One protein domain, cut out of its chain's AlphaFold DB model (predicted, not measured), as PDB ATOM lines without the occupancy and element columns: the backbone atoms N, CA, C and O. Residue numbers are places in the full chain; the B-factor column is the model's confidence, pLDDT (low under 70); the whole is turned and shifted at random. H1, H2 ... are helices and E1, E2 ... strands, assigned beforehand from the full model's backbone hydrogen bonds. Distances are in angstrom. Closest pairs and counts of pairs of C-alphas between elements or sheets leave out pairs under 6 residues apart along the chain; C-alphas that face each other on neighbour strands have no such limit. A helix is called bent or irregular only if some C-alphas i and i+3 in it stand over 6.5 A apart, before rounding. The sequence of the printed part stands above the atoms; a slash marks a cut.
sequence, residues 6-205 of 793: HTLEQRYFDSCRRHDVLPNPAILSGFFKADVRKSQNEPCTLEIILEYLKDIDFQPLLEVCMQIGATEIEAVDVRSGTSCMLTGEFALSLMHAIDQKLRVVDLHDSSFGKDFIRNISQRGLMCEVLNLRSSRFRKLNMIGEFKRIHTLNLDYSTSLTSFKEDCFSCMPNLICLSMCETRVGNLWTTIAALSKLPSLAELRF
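What this domain is: This is residues 6 to 205 of the 793 residues of the protein "LRRcap domain-containing protein" of Citrus clementina (UniProt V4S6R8). Picture a chain wound in stacked turns, a solenoid: seven parallel strands stand side by side in one gently curled wall, and the chain returns between them along one side, through the row of helices H3, H4 and H5 first and then through long unnamed loops between E4 and E6. H1 and H2 make the end of the stack beside H3 and E1, H6 lies out at the other end, and no named helix covers the wall's other face. The printed part has 200 residues with six named helices and seven named strands, in the order H1 H2 E1 H3 E2 H4 E3 H5 E4 E5 E6 H6 E7. The sheet runs E1 E2 E3 E4 E5 E6 E7, parallel throughout, and the class is mixed, helices and strands. The whole is compact, with a radius of gyration of the C-alphas of 17.9 A, yet elongated in outline, 57 by 34 by 23 A.

Where its parts are: Find C-alpha 6 at (204.410, 168.519, 259.569); there H1, residues 6 to 18, begins and runs 18.5 A. H2, residues 25 to 39, is the longest helix by residues and runs 20.9 A. Strand E1 is residues 45 to 49. H3, residues 55 to 68, runs 20.2 A and is irregular, but only just: C-alphas 56 and 59 are 7.0 A apart. After E2, residues 75 to 79, comes H4, residues 88 to 101, 20.1 A long and irregular, with C-alphas 97 and 100 8.5 A apart. Look next at C-alpha 102, (185.005, 172.383, 263.953), where E3, residues 102 to 108, sets out on 17.5 A. H5 is residues 114 to 123, E4 129 to 133, E5 151 to 153 and E6 176 to 178. H6, residues 187 to 194, precedes E7, residues 202 to 204, which ends with C-alpha 204 at (167.734, 188.947, 260.301).

How they stand to each other: Start at edge strand E1 of this twisted sheet: N 46 and O 75 of E2 are 2.9 A apart, within hydrogen-bond range. Beyond it, look for N 78 and O 104 between E2 and E3, 2.8 A, and N 105 and O 129 between E3 and E4, 2.9 A. Then come N 132 and O 153 between E4 and E5, 2.8 A, N 152 and O 176 between E5 and E6, 3.0 A, and N 204 and O 177 between E6 and edge strand E7, 3.0 A. Four strand-helix-strand units, two parallel neighbour strands with a helix between, have right-handed crossovers: E1 H3 E2, E2 H4 E3, E3 H5 E4 and E6 H6 E7. H4 is on the sheet at a height of 8.5 A, over E3, and runs along the strands at 0 degrees on the local plane. H2 is on the sheet too, but at the sheet's level, its height 3.4 A; the closest C-alphas of H2 and E1, Gly 30 and Glu 47, are 5.4 A apart. H3 is not on the sheet, but only just, with 4 pairs of C-alphas within 10 A. H3 touches H4, the same way at a shallow tilt of 14 degrees, closest at the C-alphas of Met 66 and Ala 97, 5.0 A. With residues 88 to 92 alone H4 touches H5, closest at the C-alphas of Gly 88 and Phe 116, 5.6 A. With residues 60 to 64 alone H3 touches H1, closest at the C-alphas of Ser 15 and Pro 60, 5.0 A. H1 and H2 are close but not clearly touching, with the C-alphas of Glu 9 and Phe 31 closest at 7.0 A. H6 touches no helix and is not on the sheet. In H1, H2, H5 and H6 every O i to N i+4 pair is within hydrogen-bond range; H3 has 6 of 10 and H4 8 of 10.

The domain as a whole: Look for the two C-alphas farthest apart at Arg 17 and Trp 188, 57.5 A from each other. The printed part has no cut. The long links are E4 to E5, residues 134 to 150, and E5 to E6, residues 154 to 175; in them residues 139 to 140 pair in parallel with residues 162 to 163. The mean pLDDT of the printed part is 82.1, and 19 residues are under 70: 81 to 83, 109 to 114, 134 to 138, 165 to 166, 185, and 187 to 188.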
ATOM      1  N   HIS A   6     203.583 169.389 260.406       81.94
ATOM      2  CA  HIS A   6     204.410 168.519 259.569       81.94
ATOM      3  C   HIS A   6     204.264 167.034 259.951       81.94
ATOM      4  O   HIS A   6     204.289 166.148 259.100       81.94
ATOM      5  N   THR A   7     204.053 166.728 261.236       84.06
ATOM      6  CA  THR A   7     203.808 165.344 261.685       84.06
ATOM      7  C   THR A   7     202.438 164.845 261.227       84.06
ATOM      8  O   THR A   7     202.283 163.667 260.903       84.06
ATOM      9  N   LEU A   8     201.440 165.729 261.188       84.56
ATOM     10  CA  LEU A   8     200.096 165.413 260.709       84.56
ATOM     11  C   LEU A   8     200.076 165.188 259.190       84.56
ATOM     12  O   LEU A   8     199.457 164.236 258.718       84.56
ATOM     13  N   GLU A   9     200.816 166.006 258.441       87.00
ATOM     14  CA  GLU A   9     200.991 165.862 256.996       87.00
ATOM     15  C   GLU A   9     201.687 164.536 256.641       87.00
ATOM     16  O   GLU A   9     201.210 163.793 255.784       87.00
ATOM     17  N   GLN A  10     202.754 164.160 257.356       86.38
ATOM     18  CA  GLN A  10     203.421 162.865 257.155       86.38
ATOM     19  C   GLN A  10     202.486 161.676 257.417       86.38
ATOM     20  O   GLN A  10     202.469 160.712 256.653       86.38
ATOM     21  N   ARG A  11     201.636 161.760 258.448       85.81
ATOM     22  CA  ARG A  11     200.627 160.724 258.724       85.81
ATOM     23  C   ARG A  11     199.559 160.638 257.643       85.81
ATOM     24  O   ARG A  11     199.106 159.535 257.342       85.81
ATOM     25  N   TYR A  12     199.180 161.767 257.047       89.12
ATOM     26  CA  TYR A  12     198.304 161.770 255.881       89.12
ATOM     27  C   TYR A  12     198.958 161.023 254.709       89.12
ATOM     28  O   TYR A  12     198.346 160.108 254.162       89.12
ATOM     29  N   PHE A  13     200.233 161.296 254.405       89.75
ATOM     30  CA  PHE A  13     200.984 160.556 253.381       89.75
ATOM     31  C   PHE A  13     201.101 159.053 253.676       89.75
ATOM     32  O   PHE A  13     201.010 158.235 252.756       89.75
ATOM     33  N   ASP A  14     201.319 158.669 254.933       89.06
ATOM     34  CA  ASP A  14     201.368 157.263 255.346       89.06
ATOM     35  C   ASP A  14     199.993 156.583 255.242       89.06
ATOM     36  O   ASP A  14     199.909 155.407 254.892       89.06
ATOM     37  N   SER A  15     198.906 157.307 255.525       89.50
ATOM     38  CA  SER A  15     197.536 156.809 255.362       89.50
ATOM     39  C   SER A  15     197.171 156.627 253.888       89.50
ATOM     40  O   SER A  15     196.707 155.558 253.496       89.50
ATOM     41  N   CYS A  16     197.486 157.613 253.043       89.38
ATOM     42  CA  CYS A  16     197.335 157.520 251.591       89.38
ATOM     43  C   CYS A  16     198.057 156.286 251.027       89.38
ATOM     44  O   CYS A  16     197.474 155.535 250.250       89.38
ATOM     45  N   ARG A  17     199.288 156.014 251.487       89.44
ATOM     46  CA  ARG A  17     200.050 154.815 251.099       89.44
ATOM     47  C   ARG A  17     199.426 153.507 251.585       89.44
ATOM     48  O   ARG A  17     199.501 152.519 250.869       89.44
ATOM     49  N   ARG A  18     198.828 153.472 252.780       89.25
ATOM     50  CA  ARG A  18     198.159 152.266 253.307       89.25
ATOM     51  C   ARG A  18     196.881 151.909 252.552       89.25
ATOM     52  O   ARG A  18     196.555 150.731 252.469       89.25
ATOM     53  N   HIS A  19     196.178 152.912 252.036       87.62
ATOM     54  CA  HIS A  19     194.914 152.739 251.313       87.62
ATOM     55  C   HIS A  19     195.077 152.758 249.784       87.62
ATOM     56  O   HIS A  19     194.074 152.761 249.079       87.62
ATOM     57  N   ASP A  20     196.312 152.772 249.265       86.62
ATOM     58  CA  ASP A  20     196.630 152.873 247.829       86.62
ATOM     59  C   ASP A  20     195.975 154.084 247.121       86.62
ATOM     60  O   ASP A  20     195.549 154.016 245.966       86.62
ATOM     61  N   VAL A  21     195.916 155.234 247.806       89.12
ATOM     62  CA  VAL A  21     195.339 156.495 247.298       89.12
ATOM     63  C   VAL A  21     196.435 157.543 247.098       89.12
ATOM     64  O   VAL A  21     197.340 157.686 247.919       89.12
ATOM     65  N   LEU A  22     196.359 158.319 246.012       88.44
ATOM     66  CA  LEU A  22     197.264 159.452 245.798       88.44
ATOM     67  C   LEU A  22     196.882 160.634 246.710       88.44
ATOM     68  O   LEU A  22     195.707 160.992 246.761       88.44
ATOM     69  N   PRO A  23     197.845 161.291 247.385       88.19
ATOM     70  CA  PRO A  23     197.572 162.454 248.227       88.19
ATOM     71  C   PRO A  23     196.869 163.581 247.462       88.19
ATOM     72  O   PRO A  23     197.393 164.105 246.477       88.19
ATOM     73  N   ASN A  24     195.686 163.978 247.933       89.31
ATOM     74  CA  ASN A  24     194.911 165.044 247.304       89.31
ATOM     75  C   ASN A  24     195.578 166.433 247.496       89.31
ATOM     76  O   ASN A  24     195.840 166.833 248.638       89.31
ATOM     77  N   PRO A  25     195.815 167.206 246.416       86.81
ATOM     78  CA  PRO A  25     196.490 168.504 246.482       86.81
ATOM     79  C   PRO A  25     195.712 169.575 247.261       86.81
ATOM     80  O   PRO A  25     196.332 170.469 247.835       86.81
ATOM     81  N   ALA A  26     194.377 169.498 247.324       85.75
ATOM     82  CA  ALA A  26     193.568 170.459 248.076       85.75
ATOM     83  C   ALA A  26     193.796 170.333 249.591       85.75
ATOM     84  O   ALA A  26     193.892 171.343 250.288       85.75
ATOM     85  N   ILE A  27     193.963 169.102 250.085       87.06
ATOM     86  CA  ILE A  27     194.258 168.822 251.498       87.06
ATOM     87  C   ILE A  27     195.670 169.303 251.853       87.06
ATOM     88  O   ILE A  27     195.854 169.987 252.858       87.06
ATOM     89  N   LEU A  28     196.657 169.025 250.993       87.88
ATOM     90  CA  LEU A  28     198.034 169.502 251.178       87.88
ATOM     91  C   LEU A  28     198.116 171.037 251.155       87.88
ATOM     92  O   LEU A  28     198.795 171.638 251.984       87.88
ATOM     93  N   SER A  29     197.361 171.689 250.265       87.31
ATOM     94  CA  SER A  29     197.226 173.151 250.259       87.31
ATOM     95  C   SER A  29     196.620 173.678 251.565       87.31
ATOM     96  O   SER A  29     197.054 174.719 252.061       87.31
ATOM     97  N   GLY A  30     195.660 172.953 252.148       85.62
ATOM     98  CA  GLY A  30     195.095 173.253 253.463       85.62
ATOM     99  C   GLY A  30     196.144 173.226 254.579       85.62
ATOM    100  O   GLY A  30     196.230 174.186 255.345       85.62
ATOM    101  N   PHE A  31     196.980 172.181 254.638       87.00
ATOM    102  CA  PHE A  31     198.077 172.094 255.612       87.00
ATOM    103  C   PHE A  31     199.108 173.206 255.423       87.00
ATOM    104  O   PHE A  31     199.475 173.865 256.394       87.00
ATOM    105  N   PHE A  32     199.498 173.487 254.178       85.25
ATOM    106  CA  PHE A  32     200.423 174.575 253.871       85.25
ATOM    107  C   PHE A  32     199.883 175.939 254.330       85.25
ATOM    108  O   PHE A  32     200.592 176.704 254.977       85.25
ATOM    109  N   LYS A  33     198.607 176.247 254.057       85.81
ATOM    110  CA  LYS A  33     197.975 177.494 254.526       85.81
ATOM    111  C   LYS A  33     197.943 177.588 256.054       85.81
ATOM    112  O   LYS A  33     198.136 178.678 256.592       85.81
ATOM    113  N   ALA A  34     197.691 176.475 256.741       84.75
ATOM    114  CA  ALA A  34     197.674 176.425 258.199       84.75
ATOM    115  C   ALA A  34     199.069 176.698 258.795       84.75
ATOM    116  O   ALA A  34     199.179 177.444 259.770       84.75
ATOM    117  N   ASP A  35     200.122 176.166 258.172       84.38
ATOM    118  CA  ASP A  35     201.516 176.400 258.570       84.38
ATOM    119  C   ASP A  35     201.961 177.849 258.297       84.38
ATOM    120  O   ASP A  35     202.560 178.507 259.151       84.38
ATOM    121  N   VAL A  36     201.554 178.421 257.156       84.81
ATOM    122  CA  VAL A  36     201.789 179.842 256.851       84.81
ATOM    123  C   VAL A  36     201.120 180.750 257.889       84.81
ATOM    124  O   VAL A  36     201.780 181.651 258.407       84.81
ATOM    125  N   ARG A  37     199.854 180.503 258.255       83.75
ATOM    126  CA  ARG A  37     199.153 181.288 259.294       83.75
ATOM    127  C   ARG A  37     199.849 181.194 260.649       83.75
ATOM    128  O   ARG A  37     200.046 182.211 261.309       83.75
ATOM    129  N   LYS A  38     200.314 179.996 261.014       82.56
ATOM    130  CA  LYS A  38     201.113 179.777 262.227       82.56
ATOM    131  C   LYS A  38     202.401 180.606 262.208       82.56
ATOM    132  O   LYS A  38     202.708 181.271 263.192       82.56
ATOM    133  N   SER A  39     203.123 180.634 261.085       80.69
ATOM    134  CA  SER A  39     204.342 181.449 260.945       80.69
ATOM    135  C   SER A  39     204.091 182.963 261.066       80.69
ATOM    136  O   SER A  39     205.000 183.714 261.416       80.69
ATOM    137  N   GLN A  40     202.852 183.404 260.819       83.31
ATOM    138  CA  GLN A  40     202.397 184.795 260.914       83.31
ATOM    139  C   GLN A  40     201.787 185.153 262.284       83.31
ATOM    140  O   GLN A  40     201.323 186.279 262.455       83.31
ATOM    141  N   ASN A  41     201.812 184.243 263.270       77.69
ATOM    142  CA  ASN A  41     201.121 184.371 264.567       77.69
ATOM    143  C   ASN A  41     199.592 184.562 264.450       77.69
ATOM    144  O   ASN A  41     198.965 185.143 265.337       77.69
ATOM    145  N   GLU A  42     198.984 184.076 263.367       79.94
ATOM    146  CA  GLU A  42     197.530 183.996 263.207       79.94
ATOM    147  C   GLU A  42     196.994 182.649 263.729       79.94
ATOM    148  O   GLU A  42     197.740 181.662 263.754       79.94
ATOM    149  N   PRO A  43     195.704 182.561 264.119       76.44
ATOM    150  CA  PRO A  43     195.114 181.305 264.575       76.44
ATOM    151  C   PRO A  43     195.236 180.221 263.499       76.44
ATOM    152  O   PRO A  43     194.815 180.399 262.348       76.44
ATOM    153  N   CYS A  44     195.821 179.083 263.873       84.25
ATOM    154  CA  CYS A  44     196.123 178.000 262.944       84.25
ATOM    155  C   CYS A  44     194.838 177.256 262.554       84.25
ATOM    156  O   CYS A  44     194.369 176.363 263.259       84.25
ATOM    157  N   THR A  45     194.244 177.647 261.427       85.38
ATOM    158  CA  THR A  45     192.977 177.085 260.939       85.38
ATOM    159  C   THR A  45     193.190 176.224 259.696       85.38
ATOM    160  O   THR A  45     193.769 176.708 258.718       85.38
ATOM    161  N   LEU A  46     192.655 175.007 259.686       87.00
ATOM    162  CA  LEU A  46     192.647 174.136 258.512       87.00
ATOM    163  C   LEU A  46     191.346 174.321 257.715       87.00
ATOM    164  O   LEU A  46     190.261 174.223 258.276       87.00
ATOM    165  N   GLU A  47     191.440 174.562 256.410       87.75
ATOM    166  CA  GLU A  47     190.275 174.690 255.524       87.75
ATOM    167  C   GLU A  47     190.110 173.413 254.687       87.75
ATOM    168  O   GLU A  47     191.021 173.029 253.953       87.75
ATOM    169  N   ILE A  48     188.947 172.765 254.785       88.69
ATOM    170  CA  ILE A  48     188.579 171.577 254.008       88.69
ATOM    171  C   ILE A  48     187.455 171.957 253.046       88.69
ATOM    172  O   ILE A  48     186.322 172.228 253.449       88.69
ATOM    173  N   ILE A  49     187.767 171.958 251.754       87.69
ATOM    174  CA  ILE A  49     186.811 172.279 250.691       87.69
ATOM    175  C   ILE A  49     186.325 170.967 250.072       87.69
ATOM    176  O   ILE A  49     187.079 170.285 249.379       87.69
ATOM    177  N   LEU A  50     185.060 170.620 250.316       86.00
ATOM    178  CA  LEU A  50     184.473 169.333 249.922       86.00
ATOM    179  C   LEU A  50     184.349 169.162 248.399       86.00
ATOM    180  O   LEU A  50     184.308 168.039 247.911       86.00
ATOM    181  N   GLU A  51     184.313 170.255 247.635       84.38
ATOM    182  CA  GLU A  51     184.237 170.234 246.164       84.38
ATOM    183  C   GLU A  51     185.431 169.515 245.511       84.38
ATOM    184  O   GLU A  51     185.279 168.876 244.472       84.38
ATOM    185  N   TYR A  52     186.606 169.558 246.146       85.06
ATOM    186  CA  TYR A  52     187.826 168.940 245.619       85.06
ATOM    187  C   TYR A  52     188.069 167.514 246.127       85.06
ATOM    188  O   TYR A  52     189.112 166.935 245.817       85.06
ATOM    189  N   LEU A  53     187.143 166.945 246.907       84.94
ATOM    190  CA  LEU A  53     187.276 165.613 247.496       84.94
ATOM    191  C   LEU A  53     186.438 164.577 246.748       84.94
ATOM    192  O   LEU A  53     185.318 164.847 246.309       84.94
ATOM    193  N   LYS A  54     186.983 163.365 246.640       85.94
ATOM    194  CA  LYS A  54     186.289 162.178 246.127       85.94
ATOM    195  C   LYS A  54     186.134 161.140 247.236       85.94
ATOM    196  O   LYS A  54     186.870 161.164 248.216       85.94
ATOM    197  N   ASP A  55     185.250 160.166 247.036       85.25
ATOM    198  CA  ASP A  55     185.035 159.067 247.993       85.25
ATOM    199  C   ASP A  55     186.313 158.276 248.323       85.25
ATOM    200  O   ASP A  55     186.473 157.796 249.442       85.25
ATOM    201  N   ILE A  56     187.267 158.201 247.388       86.25
ATOM    202  CA  ILE A  56     188.580 157.578 247.621       86.25
ATOM    203  C   ILE A  56     189.422 158.323 248.670       86.25
ATOM    204  O   ILE A  56     190.223 157.702 249.360       86.25
ATOM    205  N   ASP A  57     189.224 159.633 248.834       87.31
ATOM    206  CA  ASP A  57     189.987 160.465 249.773       87.31
ATOM    207  C   ASP A  57     189.460 160.343 251.215       87.31
ATOM    208  O   ASP A  57     190.104 160.804 252.159       87.31
ATOM    209  N   PHE A  58     188.294 159.714 251.406       89.38
ATOM    210  CA  PHE A  58     187.604 159.647 252.693       89.38
ATOM    211  C   PHE A  58     188.405 158.906 253.768       89.38
ATOM    212  O   PHE A  58     188.616 159.455 254.847       89.38
ATOM    213  N   GLN A  59     188.853 157.675 253.494       89.12
ATOM    214  CA  GLN A  59     189.527 156.841 254.500       89.12
ATOM    215  C   GLN A  59     190.846 157.469 254.979       89.12
ATOM    216  O   GLN A  59     191.025 157.600 256.195       89.12
ATOM    217  N   PRO A  60     191.736 157.959 254.084       89.25
ATOM    218  CA  PRO A  60     192.946 158.637 254.524       89.25
ATOM    219  C   PRO A  60     192.679 159.891 255.354       89.25
ATOM    220  O   PRO A  60     193.362 160.123 256.353       89.25
ATOM    221  N   LEU A  61     191.676 160.682 254.962       89.25
ATOM    222  CA  LEU A  61     191.327 161.920 255.648       89.25
ATOM    223  C   LEU A  61     190.667 161.660 257.008       89.25
ATOM    224  O   LEU A  61     190.979 162.356 257.970       89.25
ATOM    225  N   LEU A  62     189.816 160.637 257.123       89.44
ATOM    226  CA  LEU A  62     189.153 160.268 258.374       89.44
ATOM    227  C   LEU A  62     190.171 159.930 259.469       89.44
ATOM    228  O   LEU A  62     190.059 160.431 260.587       89.44
ATOM    229  N   GLU A  63     191.191 159.132 259.148       86.81
ATOM    230  CA  GLU A  63     192.242 158.771 260.106       86.81
ATOM    231  C   GLU A  63     193.006 159.992 260.633       86.81
ATOM    232  O   GLU A  63     193.362 160.050 261.812       86.81
ATOM    233  N   VAL A  64     193.230 160.982 259.766       87.44
ATOM    234  CA  VAL A  64     193.877 162.244 260.135       87.44
ATOM    235  C   VAL A  64     192.939 163.096 260.984       87.44
ATOM    236  O   VAL A  64     193.350 163.572 262.042       87.44
ATOM    237  N   CYS A  65     191.670 163.232 260.585       86.56
ATOM    238  CA  CYS A  65     190.648 163.988 261.309       86.56
ATOM    239  C   CYS A  65     190.466 163.502 262.750       86.56
ATOM    240  O   CYS A  65     190.439 164.328 263.661       86.56
ATOM    241  N   MET A  66     190.462 162.186 262.980       85.06
ATOM    242  CA  MET A  66     190.365 161.600 264.325       85.06
ATOM    243  C   MET A  66     191.529 161.996 265.251       85.06
ATOM    244  O   MET A  66     191.416 161.901 266.471       85.06
ATOM    245  N   GLN A  67     192.655 162.447 264.692       82.06
ATOM    246  CA  GLN A  67     193.844 162.856 265.443       82.06
ATOM    247  C   GLN A  67     193.989 164.379 265.556       82.06
ATOM    248  O   GLN A  67     194.796 164.845 266.363       82.06
ATOM    249  N   ILE A  68     193.190 165.161 264.814       82.00
ATOM    250  CA  ILE A  68     193.223 166.633 264.839       82.00
ATOM    251  C   ILE A  68     192.986 167.172 266.256       82.00
ATOM    252  O   ILE A  68     193.558 168.194 266.625       82.00
ATOM    253  N   GLY A  69     192.239 166.467 267.110       72.75
ATOM    254  CA  GLY A  69     192.041 166.859 268.511       72.75
ATOM    255  C   GLY A  69     193.342 167.087 269.303       72.75
ATOM    256  O   GLY A  69     193.393 167.994 270.129       72.75
ATOM    257  N   ALA A  70     194.416 166.342 269.011       76.81
ATOM    258  CA  ALA A  70     195.690 166.394 269.741       76.81
ATOM    259  C   ALA A  70     196.781 167.270 269.078       76.81
ATOM    260  O   ALA A  70     197.918 167.323 269.556       76.81
ATOM    261  N   THR A  71     196.463 167.936 267.965       80.81
ATOM    262  CA  THR A  71     197.416 168.735 267.174       80.81
ATOM    263  C   THR A  71     197.387 170.217 267.541       80.81
ATOM    264  O   THR A  71     196.536 170.670 268.308       80.81
ATOM    265  N   GLU A  72     198.315 170.978 266.966       80.25
ATOM    266  CA  GLU A  72     198.397 172.441 267.089       80.25
ATOM    267  C   GLU A  72     197.342 173.209 266.275       80.25
ATOM    268  O   GLU A  72     197.222 174.419 266.425       80.25
ATOM    269  N   ILE A  73     196.565 172.530 265.423       82.50
ATOM    270  CA  ILE A  73     195.483 173.169 264.660       82.50
ATOM    271  C   ILE A  73     194.416 173.636 265.649       82.50
ATOM    272  O   ILE A  73     193.865 172.819 266.384       82.50
ATOM    273  N   GLU A  74     194.108 174.925 265.674       82.00
ATOM    274  CA  GLU A  74     193.164 175.516 266.626       82.00
ATOM    275  C   GLU A  74     191.713 175.358 266.162       82.00
ATOM    276  O   GLU A  74     190.819 175.159 266.983       82.00
ATOM    277  N   ALA A  75     191.478 175.399 264.847       86.31
ATOM    278  CA  ALA A  75     190.143 175.301 264.264       86.31
ATOM    279  C   ALA A  75     190.152 174.686 262.857       86.31
ATOM    280  O   ALA A  75     191.146 174.745 262.135       86.31
ATOM    281  N   VAL A  76     189.020 174.122 262.448       89.31
ATOM    282  CA  VAL A  76     188.804 173.567 261.111       89.31
ATOM    283  C   VAL A  76     187.533 174.158 260.512       89.31
ATOM    284  O   VAL A  76     186.475 174.119 261.141       89.31
ATOM    285  N   ASP A  77     187.635 174.676 259.291       90.19
ATOM    286  CA  ASP A  77     186.506 175.178 258.512       90.19
ATOM    287  C   ASP A  77     186.202 174.205 257.368       90.19
ATOM    288  O   ASP A  77     187.093 173.842 256.602       90.19
ATOM    289  N   VAL A  78     184.939 173.809 257.227       89.88
ATOM    290  CA  VAL A  78     184.458 172.928 256.158       89.88
ATOM    291  C   VAL A  78     183.526 173.715 255.246       89.88
ATOM    292  O   VAL A  78     182.572 174.338 255.712       89.88
ATOM    293  N   ARG A  79     183.790 173.694 253.937       88.50
ATOM    294  CA  ARG A  79     182.991 174.419 252.937       88.50
ATOM    295  C   ARG A  79     182.590 173.499 251.790       88.50
ATOM    296  O   ARG A  79     183.435 172.769 251.272       88.50
ATOM    297  N   SER A  80     181.329 173.555 251.365       81.81
ATOM    298  CA  SER A  80     180.858 172.924 250.131       81.81
ATOM    299  C   SER A  80     180.606 173.970 249.043       81.81
ATOM    300  O   SER A  80     180.034 175.031 249.291       81.81
ATOM    301  N   GLY A  81     181.087 173.673 247.835       68.19
ATOM    302  CA  GLY A  81     180.734 174.405 246.619       68.19
ATOM    303  C   GLY A  81     179.385 173.944 246.058       68.19
ATOM    304  O   GLY A  81     178.638 173.208 246.703       68.19
ATOM    305  N   THR A  82     179.062 174.352 244.830       64.62
ATOM    306  CA  THR A  82     177.773 174.031 244.191       64.62
ATOM    307  C   THR A  82     177.651 172.566 243.763       64.62
ATOM    308  O   THR A  82     176.532 172.050 243.725       64.62
ATOM    309  N   SER A  83     178.769 171.879 243.504       68.62
ATOM    310  CA  SER A  83     178.827 170.449 243.175       68.62
ATOM    311  C   SER A  83     179.862 169.724 244.032       68.62
ATOM    312  O   SER A  83     181.014 170.147 244.094       68.62
ATOM    313  N   CYS A  84     179.480 168.615 244.666       72.12
ATOM    314  CA  CYS A  84     180.391 167.763 245.427       72.12
ATOM    315  C   CYS A  84     180.297 166.322 244.909       72.12
ATOM    316  O   CYS A  84     179.204 165.839 244.618       72.12
ATOM    317  N   MET A  85     181.443 165.653 244.757       76.31
ATOM    318  CA  MET A  85     181.522 164.238 244.361       76.31
ATOM    319  C   MET A  85     181.641 163.292 245.560       76.31
ATOM    320  O   MET A  85     181.601 162.080 245.376       76.31
ATOM    321  N   LEU A  86     181.815 163.839 246.765       81.62
ATOM    322  CA  LEU A  86     181.880 163.082 248.005       81.62
ATOM    323  C   LEU A  86     180.464 162.701 248.455       81.62
ATOM    324  O   LEU A  86     179.573 163.548 248.512       81.62
ATOM    325  N   THR A  87     180.255 161.444 248.827       84.06
ATOM    326  CA  THR A  87     178.978 160.974 249.367       84.06
ATOM    327  C   THR A  87     178.668 161.668 250.702       84.06
ATOM    328  O   THR A  87     179.531 161.806 251.573       84.06
ATOM    329  N   GLY A  88     177.413 162.085 250.907       80.56
ATOM    330  CA  GLY A  88     177.000 162.831 252.103       80.56
ATOM    331  C   GLY A  88     177.295 162.112 253.430       80.56
ATOM    332  O   GLY A  88     177.659 162.752 254.413       80.56
ATOM    333  N   GLU A  89     177.212 160.780 253.483       84.12
ATOM    334  CA  GLU A  89     177.558 160.019 254.696       84.12
ATOM    335  C   GLU A  89     179.044 160.129 255.067       84.12
ATOM    336  O   GLU A  89     179.385 160.232 256.250       84.12
ATOM    337  N   PHE A  90     179.928 160.175 254.069       87.06
ATOM    338  CA  PHE A  90     181.362 160.376 254.268       87.06
ATOM    339  C   PHE A  90     181.657 161.801 254.726       87.06
ATOM    340  O   PHE A  90     182.374 161.986 255.708       87.06
ATOM    341  N   ALA A  91     181.031 162.805 254.104       86.31
ATOM    342  CA  ALA A  91     181.148 164.197 254.538       86.31
ATOM    343  C   ALA A  91     180.707 164.382 256.003       86.31
ATOM    344  O   ALA A  91     181.408 165.018 256.792       86.31
ATOM    345  N   LEU A  92     179.579 163.778 256.396       87.00
ATOM    346  CA  LEU A  92     179.078 163.825 257.772       87.00
ATOM    347  C   LEU A  92     180.021 163.121 258.757       87.00
ATOM    348  O   LEU A  92     180.276 163.637 259.844       87.00
ATOM    349  N   SER A  93     180.578 161.976 258.365       87.56
ATOM    350  CA  SER A  93     181.538 161.231 259.187       87.56
ATOM    351  C   SER A  93     182.841 162.008 259.405       87.56
ATOM    352  O   SER A  93     183.364 162.014 260.516       87.56
ATOM    353  N   LEU A  94     183.331 162.725 258.385       88.06
ATOM    354  CA  LEU A  94     184.487 163.619 258.518       88.06
ATOM    355  C   LEU A  94     184.204 164.767 259.490       88.06
ATOM    356  O   LEU A  94     185.020 165.048 260.364       88.06
ATOM    357  N   MET A  95     183.034 165.402 259.378       88.25
ATOM    358  CA  MET A  95     182.640 166.484 260.285       88.25
ATOM    359  C   MET A  95     182.558 166.004 261.743       88.25
ATOM    360  O   MET A  95     183.089 166.670 262.631       88.25
ATOM    361  N   HIS A  96     181.991 164.819 261.991       87.56
ATOM    362  CA  HIS A  96     181.952 164.212 263.327       87.56
ATOM    363  C   HIS A  96     183.319 163.755 263.851       87.56
ATOM    364  O   HIS A  96     183.513 163.698 265.061       87.56
ATOM    365  N   ALA A  97     184.277 163.432 262.982       86.38
ATOM    366  CA  ALA A  97     185.640 163.132 263.417       86.38
ATOM    367  C   ALA A  97     186.379 164.389 263.913       86.38
ATOM    368  O   ALA A  97     187.241 164.300 264.784       86.38
ATOM    369  N   ILE A  98     186.034 165.561 263.369       84.62
ATOM    370  CA  ILE A  98     186.652 166.851 263.709       84.62
ATOM    371  C   ILE A  98     186.008 167.489 264.951       84.62
ATOM    372  O   ILE A  98     186.713 168.125 265.736       84.62
ATOM    373  N   ASP A  99     184.685 167.348 265.084       78.00
ATOM    374  CA  ASP A  99     183.739 167.852 266.100       78.00
ATOM    375  C   ASP A  99     184.260 168.938 267.071       78.00
ATOM    376  O   ASP A  99     183.869 170.100 266.983       78.00
ATOM    377  N   GLN A 100     185.190 168.618 267.978       78.38
ATOM    378  CA  GLN A 100     185.726 169.563 268.970       78.38
ATOM    379  C   GLN A 100     186.526 170.745 268.394       78.38
ATOM    380  O   GLN A 100     186.656 171.765 269.070       78.38
ATOM    381  N   LYS A 101     187.054 170.660 267.173       86.44
ATOM    382  CA  LYS A 101     187.784 171.769 266.526       86.44
ATOM    383  C   LYS A 101     187.036 172.355 265.330       86.44
ATOM    384  O   LYS A 101     187.570 173.214 264.636       86.44
ATOM    385  N   LEU A 102     185.805 171.912 265.078       88.38
ATOM    386  CA  LEU A 102     185.005 172.383 263.953       88.38
ATOM    387  C   LEU A 102     184.485 173.797 264.243       88.38
ATOM    388  O   LEU A 102     183.767 174.006 265.218       88.38
ATOM    389  N   ARG A 103     184.845 174.772 263.404       90.00
ATOM    390  CA  ARG A 103     184.472 176.180 263.593       90.00
ATOM    391  C   ARG A 103     183.363 176.593 262.636       90.00
ATOM    392  O   ARG A 103     182.247 176.842 263.086       90.00
ATOM    393  N   VAL A 104     183.638 176.635 261.333       90.06
ATOM    394  CA  VAL A 104     182.650 177.014 260.308       90.06
ATOM    395  C   VAL A 104     182.275 175.814 259.450       90.06
ATOM    396  O   VAL A 104     183.150 175.117 258.947       90.06
ATOM    397  N   VAL A 105     180.977 175.609 259.242       90.25
ATOM    398  CA  VAL A 105     180.425 174.646 258.286       90.25
ATOM    399  C   VAL A 105     179.521 175.399 257.317       90.25
ATOM    400  O   VAL A 105     178.479 175.918 257.720       90.25
ATOM    401  N   ASP A 106     179.927 175.480 256.053       87.81
ATOM    402  CA  ASP A 106     179.153 176.111 254.980       87.81
ATOM    403  C   ASP A 106     178.705 175.060 253.967       87.81
ATOM    404  O   ASP A 106     179.543 174.431 253.319       87.81
ATOM    405  N   LEU A 107     177.395 174.832 253.877       84.62
ATOM    406  CA  LEU A 107     176.798 173.796 253.040       84.62
ATOM    407  C   LEU A 107     175.760 174.411 252.097       84.62
ATOM    408  O   LEU A 107     174.796 175.054 252.522       84.62
ATOM    409  N   HIS A 108     175.936 174.144 250.805       76.19
ATOM    410  CA  HIS A 108     174.983 174.489 249.755       76.19
ATOM    411  C   HIS A 108     174.124 173.270 249.375       76.19
ATOM    412  O   HIS A 108     174.656 172.231 248.985       76.19
ATOM    413  N   ASP A 109     172.791 173.387 249.433       64.31
ATOM    414  CA  ASP A 109     171.846 172.265 249.211       64.31
ATOM    415  C   ASP A 109     171.947 171.618 247.812       64.31
ATOM    416  O   ASP A 109     171.539 170.480 247.623       64.31
ATOM    417  N   SER A 110     172.521 172.299 246.812       62.25
ATOM    418  CA  SER A 110     172.758 171.697 245.488       62.25
ATOM    419  C   SER A 110     173.787 170.563 245.511       62.25
ATOM    420  O   SER A 110     173.818 169.756 244.586       62.25
ATOM    421  N   SER A 111     174.630 170.511 246.546       62.16
ATOM    422  CA  SER A 111     175.764 169.587 246.612       62.16
ATOM    423  C   SER A 111     175.445 168.241 247.269       62.16
ATOM    424  O   SER A 111     176.157 167.276 247.007       62.16
ATOM    425  N   PHE A 112     174.368 168.133 248.058       66.94
ATOM    426  CA  PHE A 112     174.000 166.904 248.772       66.94
ATOM    427  C   PHE A 112     172.475 166.698 248.798       66.94
ATOM    428  O   PHE A 112     171.714 167.652 248.895       66.94
ATOM    429  N   GLY A 113     172.001 165.449 248.712       65.19
ATOM    430  CA  GLY A 113     170.563 165.133 248.681       65.19
ATOM    431  C   GLY A 113     169.814 165.409 249.998       65.19
ATOM    432  O   GLY A 113     170.418 165.584 251.054       65.19
ATOM    433  N   LYS A 114     168.469 165.364 249.958       67.25
ATOM    434  CA  LYS A 114     167.574 165.634 251.112       67.25
ATOM    435  C   LYS A 114     167.924 164.828 252.377       67.25
ATOM    436  O   LYS A 114     167.760 165.328 253.490       67.25
ATOM    437  N   ASP A 115     168.411 163.596 252.217       71.94
ATOM    438  CA  ASP A 115     168.781 162.716 253.331       71.94
ATOM    439  C   ASP A 115     169.989 163.230 254.127       71.94
ATOM    440  O   ASP A 115     170.070 163.008 255.333       71.94
ATOM    441  N   PHE A 116     170.901 163.972 253.494       79.19
ATOM    442  CA  PHE A 116     172.096 164.503 254.150       79.19
ATOM    443  C   PHE A 116     171.753 165.580 255.184       79.19
ATOM    444  O   PHE A 116     172.167 165.483 256.340       79.19
ATOM    445  N   ILE A 117     170.923 166.558 254.809       77.00
ATOM    446  CA  ILE A 117     170.449 167.592 255.740       77.00
ATOM    447  C   ILE A 117     169.587 166.975 256.848       77.00
ATOM    448  O   ILE A 117     169.702 167.382 258.004       77.00
ATOM    449  N   ARG A 118     168.779 165.945 256.537       75.69
ATOM    450  CA  ARG A 118     168.034 165.178 257.554       75.69
ATOM    451  C   ARG A 118     168.976 164.502 258.552       75.69
ATOM    452  O   ARG A 118     168.716 164.527 259.750       75.69
ATOM    453  N   ASN A 119     170.076 163.923 258.081       79.69
ATOM    454  CA  ASN A 119     171.053 163.277 258.952       79.69
ATOM    455  C   ASN A 119     171.776 164.293 259.846       79.69
ATOM    456  O   ASN A 119     171.931 164.032 261.039       79.69
ATOM    457  N   ILE A 120     172.136 165.470 259.317       83.88
ATOM    458  CA  ILE A 120     172.669 166.580 260.124       83.88
ATOM    459  C   ILE A 120     171.648 166.992 261.188       83.88
ATOM    460  O   ILE A 120     171.989 167.093 262.364       83.88
ATOM    461  N   SER A 121     170.383 167.183 260.800       80.81
ATOM    462  CA  SER A 121     169.333 167.643 261.711       80.81
ATOM    463  C   SER A 121     169.004 166.631 262.815       80.81
ATOM    464  O   SER A 121     168.610 167.038 263.907       80.81
ATOM    465  N   GLN A 122     169.184 165.331 262.557       82.12
ATOM    466  CA  GLN A 122     168.975 164.248 263.524       82.12
ATOM    467  C   GLN A 122     170.187 163.986 264.423       82.12
ATOM    468  O   GLN A 122     170.001 163.744 265.612       82.12
ATOM    469  N   ARG A 123     171.414 164.008 263.883       80.62
ATOM    470  CA  ARG A 123     172.631 163.660 264.641       80.62
ATOM    471  C   ARG A 123     173.257 164.845 265.371       80.62
ATOM    472  O   ARG A 123     173.790 164.651 266.459       80.62
ATOM    473  N   GLY A 124     173.135 166.061 264.840       83.38
ATOM    474  CA  GLY A 124     173.780 167.242 265.416       83.38
ATOM    475  C   GLY A 124     175.175 167.514 264.853       83.38
ATOM    476  O   GLY A 124     175.752 166.668 264.177       83.38
ATOM    477  N   LEU A 125     175.715 168.701 265.132       85.75
ATOM    478  CA  LEU A 125     177.089 169.117 264.819       85.75
ATOM    479  C   LEU A 125     177.593 170.053 265.927       85.75
ATOM    480  O   LEU A 125     176.861 170.956 266.343       85.75
ATOM    481  N   MET A 126     178.846 169.901 266.365       83.38
ATOM    482  CA  MET A 126     179.448 170.762 267.399       83.38
ATOM    483  C   MET A 126     180.190 171.988 266.838       83.38
ATOM    484  O   MET A 126     181.095 172.506 267.494       83.38
ATOM    485  N   CYS A 127     179.814 172.469 265.649       87.50
ATOM    486  CA  CYS A 127     180.409 173.666 265.050       87.50
ATOM    487  C   CYS A 127     179.945 174.971 265.718       87.50
ATOM    488  O   CYS A 127     178.951 174.993 266.442       87.50
ATOM    489  N   GLU A 128     180.654 176.071 265.453       89.06
ATOM    490  CA  GLU A 128     180.311 177.413 265.948       89.06
ATOM    491  C   GLU A 128     179.410 178.177 264.967       89.06
ATOM    492  O   GLU A 128     178.477 178.871 265.377       89.06
ATOM    493  N   VAL A 129     179.656 178.028 263.664       90.88
ATOM    494  CA  VAL A 129     178.871 178.646 262.589       90.88
ATOM    495  C   VAL A 129     178.369 177.563 261.646       90.88
ATOM    496  O   VAL A 129     179.165 176.808 261.087       90.88
ATOM    497  N   LEU A 130     177.055 177.522 261.436       90.69
ATOM    498  CA  LEU A 130     176.404 176.628 260.484       90.69
ATOM    499  C   LEU A 130     175.630 177.448 259.448       90.69
ATOM    500  O   LEU A 130     174.630 178.091 259.769       90.69
ATOM    501  N   ASN A 131     176.076 177.400 258.196       88.31
ATOM    502  CA  ASN A 131     175.369 177.991 257.067       88.31
ATOM    503  C   ASN A 131     174.716 176.875 256.243       88.31
ATOM    504  O   ASN A 131     175.406 176.019 255.695       88.31
ATOM    505  N   LEU A 132     173.385 176.895 256.157       84.25
ATOM    506  CA  LEU A 132     172.577 175.993 255.337       84.25
ATOM    507  C   LEU A 132     171.818 176.827 254.302       84.25
ATOM    508  O   LEU A 132     170.658 177.197 254.499       84.25
ATOM    509  N   ARG A 133     172.489 177.171 253.202       73.44
ATOM    510  CA  ARG A 133     171.909 178.041 252.170       73.44
ATOM    511  C   ARG A 133     171.069 177.236 251.180       73.44
ATOM    512  O   ARG A 133     171.490 176.176 250.719       73.44
ATOM    513  N   SER A 134     169.922 177.798 250.781       63.41
ATOM    514  CA  SER A 134     169.062 177.269 249.703       63.41
ATOM    515  C   SER A 134     168.478 175.869 249.957       63.41
ATOM    516  O   SER A 134     168.395 175.055 249.040       63.41
ATOM    517  N   SER A 135     168.038 175.584 251.181       63.25
ATOM    518  CA  SER A 135     167.507 174.262 251.538       63.25
ATOM    519  C   SER A 135     166.056 174.012 251.071       63.25
ATOM    520  O   SER A 135     165.176 174.870 251.199       63.25
ATOM    521  N   ARG A 136     165.767 172.811 250.548       65.44
ATOM    522  CA  ARG A 136     164.429 172.401 250.053       65.44
ATOM    523  C   ARG A 136     163.430 171.961 251.139       65.44
ATOM    524  O   ARG A 136     162.362 171.442 250.803       65.44
ATOM    525  N   PHE A 137     163.724 172.113 252.433       67.88
ATOM    526  CA  PHE A 137     162.793 171.666 253.480       67.88
ATOM    527  C   PHE A 137     161.657 172.671 253.727       67.88
ATOM    528  O   PHE A 137     161.870 173.878 253.819       67.88
ATOM    529  N   ARG A 138     160.423 172.162 253.878       67.19
ATOM    530  CA  ARG A 138     159.239 172.987 254.187       67.19
ATOM    531  C   ARG A 138     159.161 173.422 255.651       67.19
ATOM    532  O   ARG A 138     158.641 174.500 255.947       67.19
ATOM    533  N   LYS A 139     159.671 172.584 256.556       70.94
ATOM    534  CA  LYS A 139     159.641 172.778 258.009       70.94
ATOM    535  C   LYS A 139     161.005 172.446 258.599       70.94
ATOM    536  O   LYS A 139     161.491 171.333 258.412       70.94
ATOM    537  N   LEU A 140     161.605 173.396 259.313       75.81
ATOM    538  CA  LEU A 140     162.883 173.172 259.988       75.81
ATOM    539  C   LEU A 140     162.659 172.294 261.229       75.81
ATOM    540  O   LEU A 140     161.784 172.582 262.056       75.81
ATOM    541  N   ASN A 141     163.436 171.214 261.336       77.62
ATOM    542  CA  ASN A 141     163.376 170.264 262.443       77.62
ATOM    543  C   ASN A 141     164.782 169.781 262.831       77.62
ATOM    544  O   ASN A 141     165.245 168.741 262.358       77.62
ATOM    545  N   MET A 142     165.444 170.558 263.686       80.12
ATOM    546  CA  MET A 142     166.731 170.221 264.290       80.12
ATOM    547  C   MET A 142     166.456 169.535 265.634       80.12
ATOM    548  O   MET A 142     165.844 170.138 266.510       80.12
ATOM    549  N   ILE A 143     166.819 168.258 265.755       79.56
ATOM    550  CA  ILE A 143     166.605 167.426 266.957       79.56
ATOM    551  C   ILE A 143     167.946 166.983 267.566       79.56
ATOM    552  O   ILE A 143     168.017 166.747 268.768       79.56
ATOM    553  N   GLY A 144     169.004 166.879 266.754       76.44
ATOM    554  CA  GLY A 144     170.335 166.442 267.183       76.44
ATOM    555  C   GLY A 144     171.041 167.407 268.138       76.44
ATOM    556  O   GLY A 144     170.541 168.488 268.435       76.44
ATOM    557  N   GLU A 145     172.226 167.040 268.633       79.94
ATOM    558  CA  GLU A 145     172.961 167.888 269.579       79.94
ATOM    559  C   GLU A 145     173.720 169.031 268.877       79.94
ATOM    560  O   GLU A 145     174.656 168.797 268.117       79.94
ATOM    561  N   PHE A 146     173.366 170.284 269.179       83.62
ATOM    562  CA  PHE A 146     173.995 171.483 268.605       83.62
ATOM    563  C   PHE A 146     174.463 172.449 269.703       83.62
ATOM    564  O   PHE A 146     174.132 173.636 269.728       83.62
ATOM    565  N   LYS A 147     175.228 171.929 270.670       80.31
ATOM    566  CA  LYS A 147     175.586 172.658 271.901       80.31
ATOM    567  C   LYS A 147     176.517 173.857 271.664       80.31
ATOM    568  O   LYS A 147     176.518 174.776 272.483       80.31
ATOM    569  N   ARG A 148     177.296 173.864 270.577       84.56
ATOM    570  CA  ARG A 148     178.310 174.896 270.276       84.56
ATOM    571  C   ARG A 148     177.920 175.900 269.191       84.56
ATOM    572  O   ARG A 148     178.656 176.859 268.993       84.56
ATOM    573  N   ILE A 149     176.769 175.730 268.538       87.88
ATOM    574  CA  ILE A 149     176.365 176.644 267.465       87.88
ATOM    575  C   ILE A 149     176.032 178.018 268.052       87.88
ATOM    576  O   ILE A 149     175.119 178.157 268.868       87.88
ATOM    577  N   HIS A 150     176.748 179.032 267.575       89.75
ATOM    578  CA  HIS A 150     176.540 180.444 267.881       89.75
ATOM    579  C   HIS A 150     175.844 181.190 266.743       89.75
ATOM    580  O   HIS A 150     175.061 182.103 267.013       89.75
ATOM    581  N   THR A 151     176.068 180.777 265.494       89.88
ATOM    582  CA  THR A 151     175.460 181.401 264.314       89.88
ATOM    583  C   THR A 151     174.824 180.351 263.418       89.88
ATOM    584  O   THR A 151     175.492 179.410 262.991       89.88
ATOM    585  N   LEU A 152     173.546 180.547 263.093       90.88
ATOM    586  CA  LEU A 152     172.801 179.734 262.138       90.88
ATOM    587  C   LEU A 152     172.307 180.622 260.994       90.88
ATOM    588  O   LEU A 152     171.549 181.569 261.212       90.88
ATOM    589  N   ASN A 153     172.715 180.303 259.770       88.88
ATOM    590  CA  ASN A 153     172.250 180.993 258.574       88.88
ATOM    591  C   ASN A 153     171.386 180.055 257.718       88.88
ATOM    592  O   ASN A 153     171.858 179.003 257.290       88.88
ATOM    593  N   LEU A 154     170.138 180.458 257.469       87.12
ATOM    594  CA  LEU A 154     169.147 179.758 256.645       87.12
ATOM    595  C   LEU A 154     168.689 180.596 255.438       87.12
ATOM    596  O   LEU A 154     167.619 180.338 254.875       87.12
ATOM    597  N   ASP A 155     169.458 181.616 255.060       85.31
ATOM    598  CA  ASP A 155     169.128 182.535 253.975       85.31
ATOM    599  C   ASP A 155     168.850 181.782 252.661       85.31
ATOM    600  O   ASP A 155     169.434 180.728 252.370       85.31
ATOM    601  N   TYR A 156     167.945 182.338 251.851       78.44
ATOM    602  CA  TYR A 156     167.537 181.806 250.546       78.44
ATOM    603  C   TYR A 156     166.829 180.442 250.604       78.44
ATOM    604  O   TYR A 156     166.629 179.791 249.577       78.44
ATOM    605  N   SER A 157     166.402 179.994 251.789       77.69
ATOM    606  CA  SER A 157     165.588 178.781 251.950       77.69
ATOM    607  C   SER A 157     164.127 179.056 251.573       77.69
ATOM    608  O   SER A 157     163.237 179.126 252.423       77.69
ATOM    609  N   THR A 158     163.867 179.200 250.272       71.44
ATOM    610  CA  THR A 158     162.552 179.563 249.709       71.44
ATOM    611  C   THR A 158     161.443 178.549 250.001       71.44
ATOM    612  O   THR A 158     160.269 178.865 249.836       71.44
ATOM    613  N   SER A 159     161.776 177.333 250.438       72.56
ATOM    614  CA  SER A 159     160.790 176.315 250.822       72.56
ATOM    615  C   SER A 159     160.371 176.404 252.293       72.56
ATOM    616  O   SER A 159     159.299 175.908 252.635       72.56
ATOM    617  N   LEU A 160     161.159 177.052 253.161       75.19
ATOM    618  CA  LEU A 160     160.927 177.081 254.607       75.19
ATOM    619  C   LEU A 160     159.731 177.976 254.964       75.19
ATOM    620  O   LEU A 160     159.781 179.191 254.795       75.19
ATOM    621  N   THR A 161     158.669 177.371 255.500       70.12
ATOM    622  CA  THR A 161     157.407 178.056 255.851       70.12
ATOM    623  C   THR A 161     157.148 178.130 257.356       70.12
ATOM    624  O   THR A 161     156.460 179.039 257.819       70.12
ATOM    625  N   SER A 162     157.665 177.175 258.137       73.88
ATOM    626  CA  SER A 162     157.376 177.056 259.571       73.88
ATOM    627  C   SER A 162     158.474 176.321 260.352       73.88
ATOM    628  O   SER A 162     159.312 175.624 259.778       73.88
ATOM    629  N   PHE A 163     158.437 176.448 261.680       78.31
ATOM    630  CA  PHE A 163     159.316 175.739 262.617       78.31
ATOM    631  C   PHE A 163     158.540 174.641 263.351       78.31
ATOM    632  O   PHE A 163     157.340 174.783 263.611       78.31
ATOM    633  N   LYS A 164     159.200 173.533 263.708       71.19
ATOM    634  CA  LYS A 164     158.650 172.598 264.706       71.19
ATOM    635  C   LYS A 164     158.783 173.202 266.107       71.19
ATOM    636  O   LYS A 164     159.703 173.976 266.355       71.19
ATOM    637  N   GLU A 165     157.870 172.832 267.003       66.00
ATOM    638  CA  GLU A 165     157.766 173.394 268.353       66.00
ATOM    639  C   GLU A 165     159.105 173.392 269.107       66.00
ATOM    640  O   GLU A 165     159.451 174.405 269.709       66.00
ATOM    641  N   ASP A 166     159.901 172.328 268.998       69.62
ATOM    642  CA  ASP A 166     161.162 172.179 269.741       69.62
ATOM    643  C   ASP A 166     162.425 172.354 268.892       69.62
ATOM    644  O   ASP A 166     163.520 172.038 269.349       69.62
ATOM    645  N   CYS A 167     162.304 172.913 267.684       75.25
ATOM    646  CA  CYS A 167     163.409 173.033 266.726       75.25
ATOM    647  C   CYS A 167     164.651 173.766 267.271       75.25
ATOM    648  O   CYS A 167     165.758 173.557 266.790       75.25
ATOM    649  N   PHE A 168     164.473 174.658 268.241       79.50
ATOM    650  CA  PHE A 168     165.555 175.465 268.805       79.50
ATOM    651  C   PHE A 168     165.997 175.010 270.202       79.50
ATOM    652  O   PHE A 168     166.944 175.563 270.756       79.50
ATOM    653  N   SER A 169     165.348 173.988 270.767       77.94
ATOM    654  CA  SER A 169     165.688 173.453 272.094       77.94
ATOM    655  C   SER A 169     167.105 172.869 272.149       77.94
ATOM    656  O   SER A 169     167.772 172.938 273.179       77.94
ATOM    657  N   CYS A 170     167.594 172.361 271.020       78.88
ATOM    658  CA  CYS A 170     168.910 171.757 270.872       78.88
ATOM    659  C   CYS A 170     170.066 172.759 270.677       78.88
ATOM    660  O   CYS A 170     171.218 172.333 270.613       78.88
ATOM    661  N   MET A 171     169.780 174.067 270.583       84.81
ATOM    662  CA  MET A 171     170.748 175.141 270.295       84.81
ATOM    663  C   MET A 171     170.724 176.251 271.371       84.81
ATOM    664  O   MET A 171     170.348 177.391 271.090       84.81
ATOM    665  N   PRO A 172     171.120 175.966 272.625       81.75
ATOM    666  CA  PRO A 172     171.009 176.929 273.728       81.75
ATOM    667  C   PRO A 172     171.938 178.149 273.585       81.75
ATOM    668  O   PRO A 172     171.640 179.228 274.104       81.75
ATOM    669  N   ASN A 173     173.052 177.999 272.866       85.94
ATOM    670  CA  ASN A 173     174.091 179.021 272.721       85.94
ATOM    671  C   ASN A 173     173.989 179.820 271.413       85.94
ATOM    672  O   ASN A 173     174.923 180.552 271.079       85.94
ATOM    673  N   LEU A 174     172.870 179.702 270.689       89.62
ATOM    674  CA  LEU A 174     172.651 180.414 269.433       89.62
ATOM    675  C   LEU A 174     172.448 181.913 269.694       89.62
ATOM    676  O   LEU A 174     171.502 182.318 270.371       89.62
ATOM    677  N   ILE A 175     173.348 182.725 269.139       90.38
ATOM    678  CA  ILE A 175     173.403 184.183 269.295       90.38
ATOM    679  C   ILE A 175     172.838 184.881 268.056       90.38
ATOM    680  O   ILE A 175     172.102 185.860 268.200       90.38
ATOM    681  N   CYS A 176     173.164 184.386 266.859       90.75
ATOM    682  CA  CYS A 176     172.799 185.001 265.585       90.75
ATOM    683  C   CYS A 176     171.994 184.034 264.709       90.75
ATOM    684  O   CYS A 176     172.414 182.900 264.470       90.75
ATOM    685  N   LEU A 177     170.840 184.494 264.218       91.62
ATOM    686  CA  LEU A 177     169.986 183.746 263.297       91.62
ATOM    687  C   LEU A 177     169.627 184.601 262.076       91.62
ATOM    688  O   LEU A 177     169.052 185.684 262.214       91.62
ATOM    689  N   SER A 178     169.922 184.085 260.883       89.75
ATOM    690  CA  SER A 178     169.578 184.728 259.610       89.75
ATOM    691  C   SER A 178     168.601 183.878 258.803       89.75
ATOM    692  O   SER A 178     168.788 182.669 258.669       89.75
ATOM    693  N   MET A 179     167.532 184.510 258.319       88.31
ATOM    694  CA  MET A 179     166.424 183.902 257.579       88.31
ATOM    695  C   MET A 179     165.912 184.864 256.497       88.31
ATOM    696  O   MET A 179     164.712 185.143 256.408       88.31
ATOM    697  N   CYS A 180     166.816 185.425 255.699       84.81
ATOM    698  CA  CYS A 180     166.456 186.259 254.552       84.81
ATOM    699  C   CYS A 180     165.853 185.398 253.429       84.81
ATOM    700  O   CYS A 180     166.283 184.267 253.208       84.81
ATOM    701  N   GLU A 181     164.852 185.929 252.723       79.12
ATOM    702  CA  GLU A 181     164.155 185.266 251.603       79.12
ATOM    703  C   GLU A 181     163.602 183.857 251.921       79.12
ATOM    704  O   GLU A 181     163.563 182.955 251.082       79.12
ATOM    705  N   THR A 182     163.141 183.661 253.159       80.25
ATOM    706  CA  THR A 182     162.368 182.472 253.562       80.25
ATOM    707  C   THR A 182     160.873 182.723 253.354       80.25
ATOM    708  O   THR A 182     160.456 183.868 253.227       80.25
ATOM    709  N   ARG A 183     160.018 181.689 253.348       72.38
ATOM    710  CA  ARG A 183     158.545 181.842 253.262       72.38
ATOM    711  C   ARG A 183     157.861 181.941 254.630       72.38
ATOM    712  O   ARG A 183     156.647 181.766 254.738       72.38
ATOM    713  N   VAL A 184     158.617 182.216 255.689       72.06
ATOM    714  CA  VAL A 184     158.061 182.410 257.030       72.06
ATOM    715  C   VAL A 184     157.268 183.720 257.048       72.06
ATOM    716  O   VAL A 184     157.823 184.798 256.846       72.06
ATOM    717  N   GLY A 185     155.954 183.623 257.264       61.78
ATOM    718  CA  GLY A 185     155.044 184.780 257.251       61.78
ATOM    719  C   GLY A 185     154.298 185.034 258.560       61.78
ATOM    720  O   GLY A 185     153.715 186.095 258.740       61.78
ATOM    721  N   ASN A 186     154.297 184.087 259.502       71.19
ATOM    722  CA  ASN A 186     153.487 184.196 260.714       71.19
ATOM    723  C   ASN A 186     154.314 184.714 261.902       71.19
ATOM    724  O   ASN A 186     155.163 183.999 262.436       71.19
ATOM    725  N   LEU A 187     154.020 185.944 262.340       68.25
ATOM    726  CA  LEU A 187     154.649 186.595 263.498       68.25
ATOM    727  C   LEU A 187     154.580 185.742 264.773       68.25
ATOM    728  O   LEU A 187     155.574 185.594 265.480       68.25
ATOM    729  N   TRP A 188     153.418 185.153 265.059       68.50
ATOM    730  CA  TRP A 188     153.170 184.445 266.312       68.50
ATOM    731  C   TRP A 188     153.931 183.122 266.400       68.50
ATOM    732  O   TRP A 188     154.641 182.899 267.376       68.50
ATOM    733  N   THR A 189     153.824 182.257 265.386       71.06
ATOM    734  CA  THR A 189     154.522 180.957 265.399       71.06
ATOM    735  C   THR A 189     156.034 181.139 265.392       71.06
ATOM    736  O   THR A 189     156.759 180.365 266.012       71.06
ATOM    737  N   THR A 190     156.504 182.188 264.716       77.19
ATOM    738  CA  THR A 190     157.922 182.538 264.659       77.19
ATOM    739  C   THR A 190     158.413 183.000 266.023       77.19
ATOM    740  O   THR A 190     159.386 182.454 266.529       77.19
ATOM    741  N   ILE A 191     157.700 183.911 266.692       79.12
ATOM    742  CA  ILE A 191     158.042 184.325 268.059       79.12
ATOM    743  C   ILE A 191     157.942 183.170 269.055       79.12
ATOM    744  O   ILE A 191     158.815 183.037 269.908       79.12
ATOM    745  N   ALA A 192     156.929 182.308 268.954       77.00
ATOM    746  CA  ALA A 192     156.800 181.152 269.834       77.00
ATOM    747  C   ALA A 192     158.034 180.237 269.742       77.00
ATOM    748  O   ALA A 192     158.563 179.827 270.772       77.00
ATOM    749  N   ALA A 193     158.545 179.996 268.531       79.06
ATOM    750  CA  ALA A 193     159.763 179.219 268.321       79.06
ATOM    751  C   ALA A 193     161.030 179.966 268.783       79.06
ATOM    752  O   ALA A 193     161.855 179.399 269.493       79.06
ATOM    753  N   LEU A 194     161.172 181.249 268.428       83.69
ATOM    754  CA  LEU A 194     162.368 182.046 268.730       83.69
ATOM    755  C   LEU A 194     162.495 182.421 270.208       83.69
ATOM    756  O   LEU A 194     163.603 182.539 270.718       83.69
ATOM    757  N   SER A 195     161.379 182.576 270.924       80.94
ATOM    758  CA  SER A 195     161.380 182.885 272.361       80.94
ATOM    759  C   SER A 195     162.004 181.777 273.217       80.94
ATOM    760  O   SER A 195     162.435 182.044 274.338       80.94
ATOM    761  N   LYS A 196     162.100 180.551 272.678       81.62
ATOM    762  CA  LYS A 196     162.785 179.423 273.318       81.62
ATOM    763  C   LYS A 196     164.314 179.557 273.291       81.62
ATOM    764  O   LYS A 196     164.975 178.836 274.030       81.62
ATOM    765  N   LEU A 197     164.881 180.463 272.485       82.94
ATOM    766  CA  LEU A 197     166.325 180.696 272.408       82.94
ATOM    767  C   LEU A 197     166.781 181.668 273.510       82.94
ATOM    768  O   LEU A 197     166.481 182.864 273.443       82.94
ATOM    769  N   PRO A 198     167.531 181.211 274.529       80.31
ATOM    770  CA  PRO A 198     167.863 182.049 275.678       80.31
ATOM    771  C   PRO A 198     168.935 183.106 275.376       80.31
ATOM    772  O   PRO A 198     168.979 184.119 276.087       80.31
ATOM    773  N   SER A 199     169.758 182.868 274.349       86.12
ATOM    774  CA  SER A 199     170.978 183.621 274.015       86.12
ATOM    775  C   SER A 199     170.865 184.459 272.735       86.12
ATOM    776  O   SER A 199     171.822 185.140 272.371       86.12
ATOM    777  N   LEU A 200     169.703 184.446 272.069       90.81
ATOM    778  CA  LEU A 200     169.503 185.127 270.788       90.81
ATOM    779  C   LEU A 200     169.652 186.649 270.945       90.81
ATOM    780  O   LEU A 200     168.872 187.296 271.651       90.81
ATOM    781  N   ALA A 201     170.643 187.218 270.260       90.19
ATOM    782  CA  ALA A 201     170.963 188.643 270.288       90.19
ATOM    783  C   ALA A 201     170.805 189.317 268.917       90.19
ATOM    784  O   ALA A 201     170.483 190.508 268.874       90.19
ATOM    785  N   GLU A 202     170.988 188.576 267.824       91.31
ATOM    786  CA  GLU A 202     170.893 189.086 266.456       91.31
ATOM    787  C   GLU A 202     169.918 188.259 265.620       91.31
ATOM    788  O   GLU A 202     169.996 187.030 265.583       91.31
ATOM    789  N   LEU A 203     169.008 188.943 264.926       92.06
ATOM    790  CA  LEU A 203     168.000 188.315 264.079       92.06
ATOM    791  C   LEU A 203     167.864 189.073 262.760       92.06
ATOM    792  O   LEU A 203     167.784 190.304 262.754       92.06
ATOM    793  N   ARG A 204     167.834 188.350 261.641       88.88
ATOM    794  CA  ARG A 204     167.734 188.947 260.301       88.88
ATOM    795  C   ARG A 204     166.676 188.232 259.471       88.88
ATOM    796  O   ARG A 204     166.738 187.018 259.306       88.88
ATOM    797  N   PHE A 205     165.734 188.994 258.928       86.62
ATOM    798  CA  PHE A 205     164.761 188.534 257.929       86.62
ATOM    799  C   PHE A 205     164.865 189.302 256.606       86.62
ATOM    800  O   PHE A 205     164.212 188.945 255.624       86.62
TER     801      PHE A 205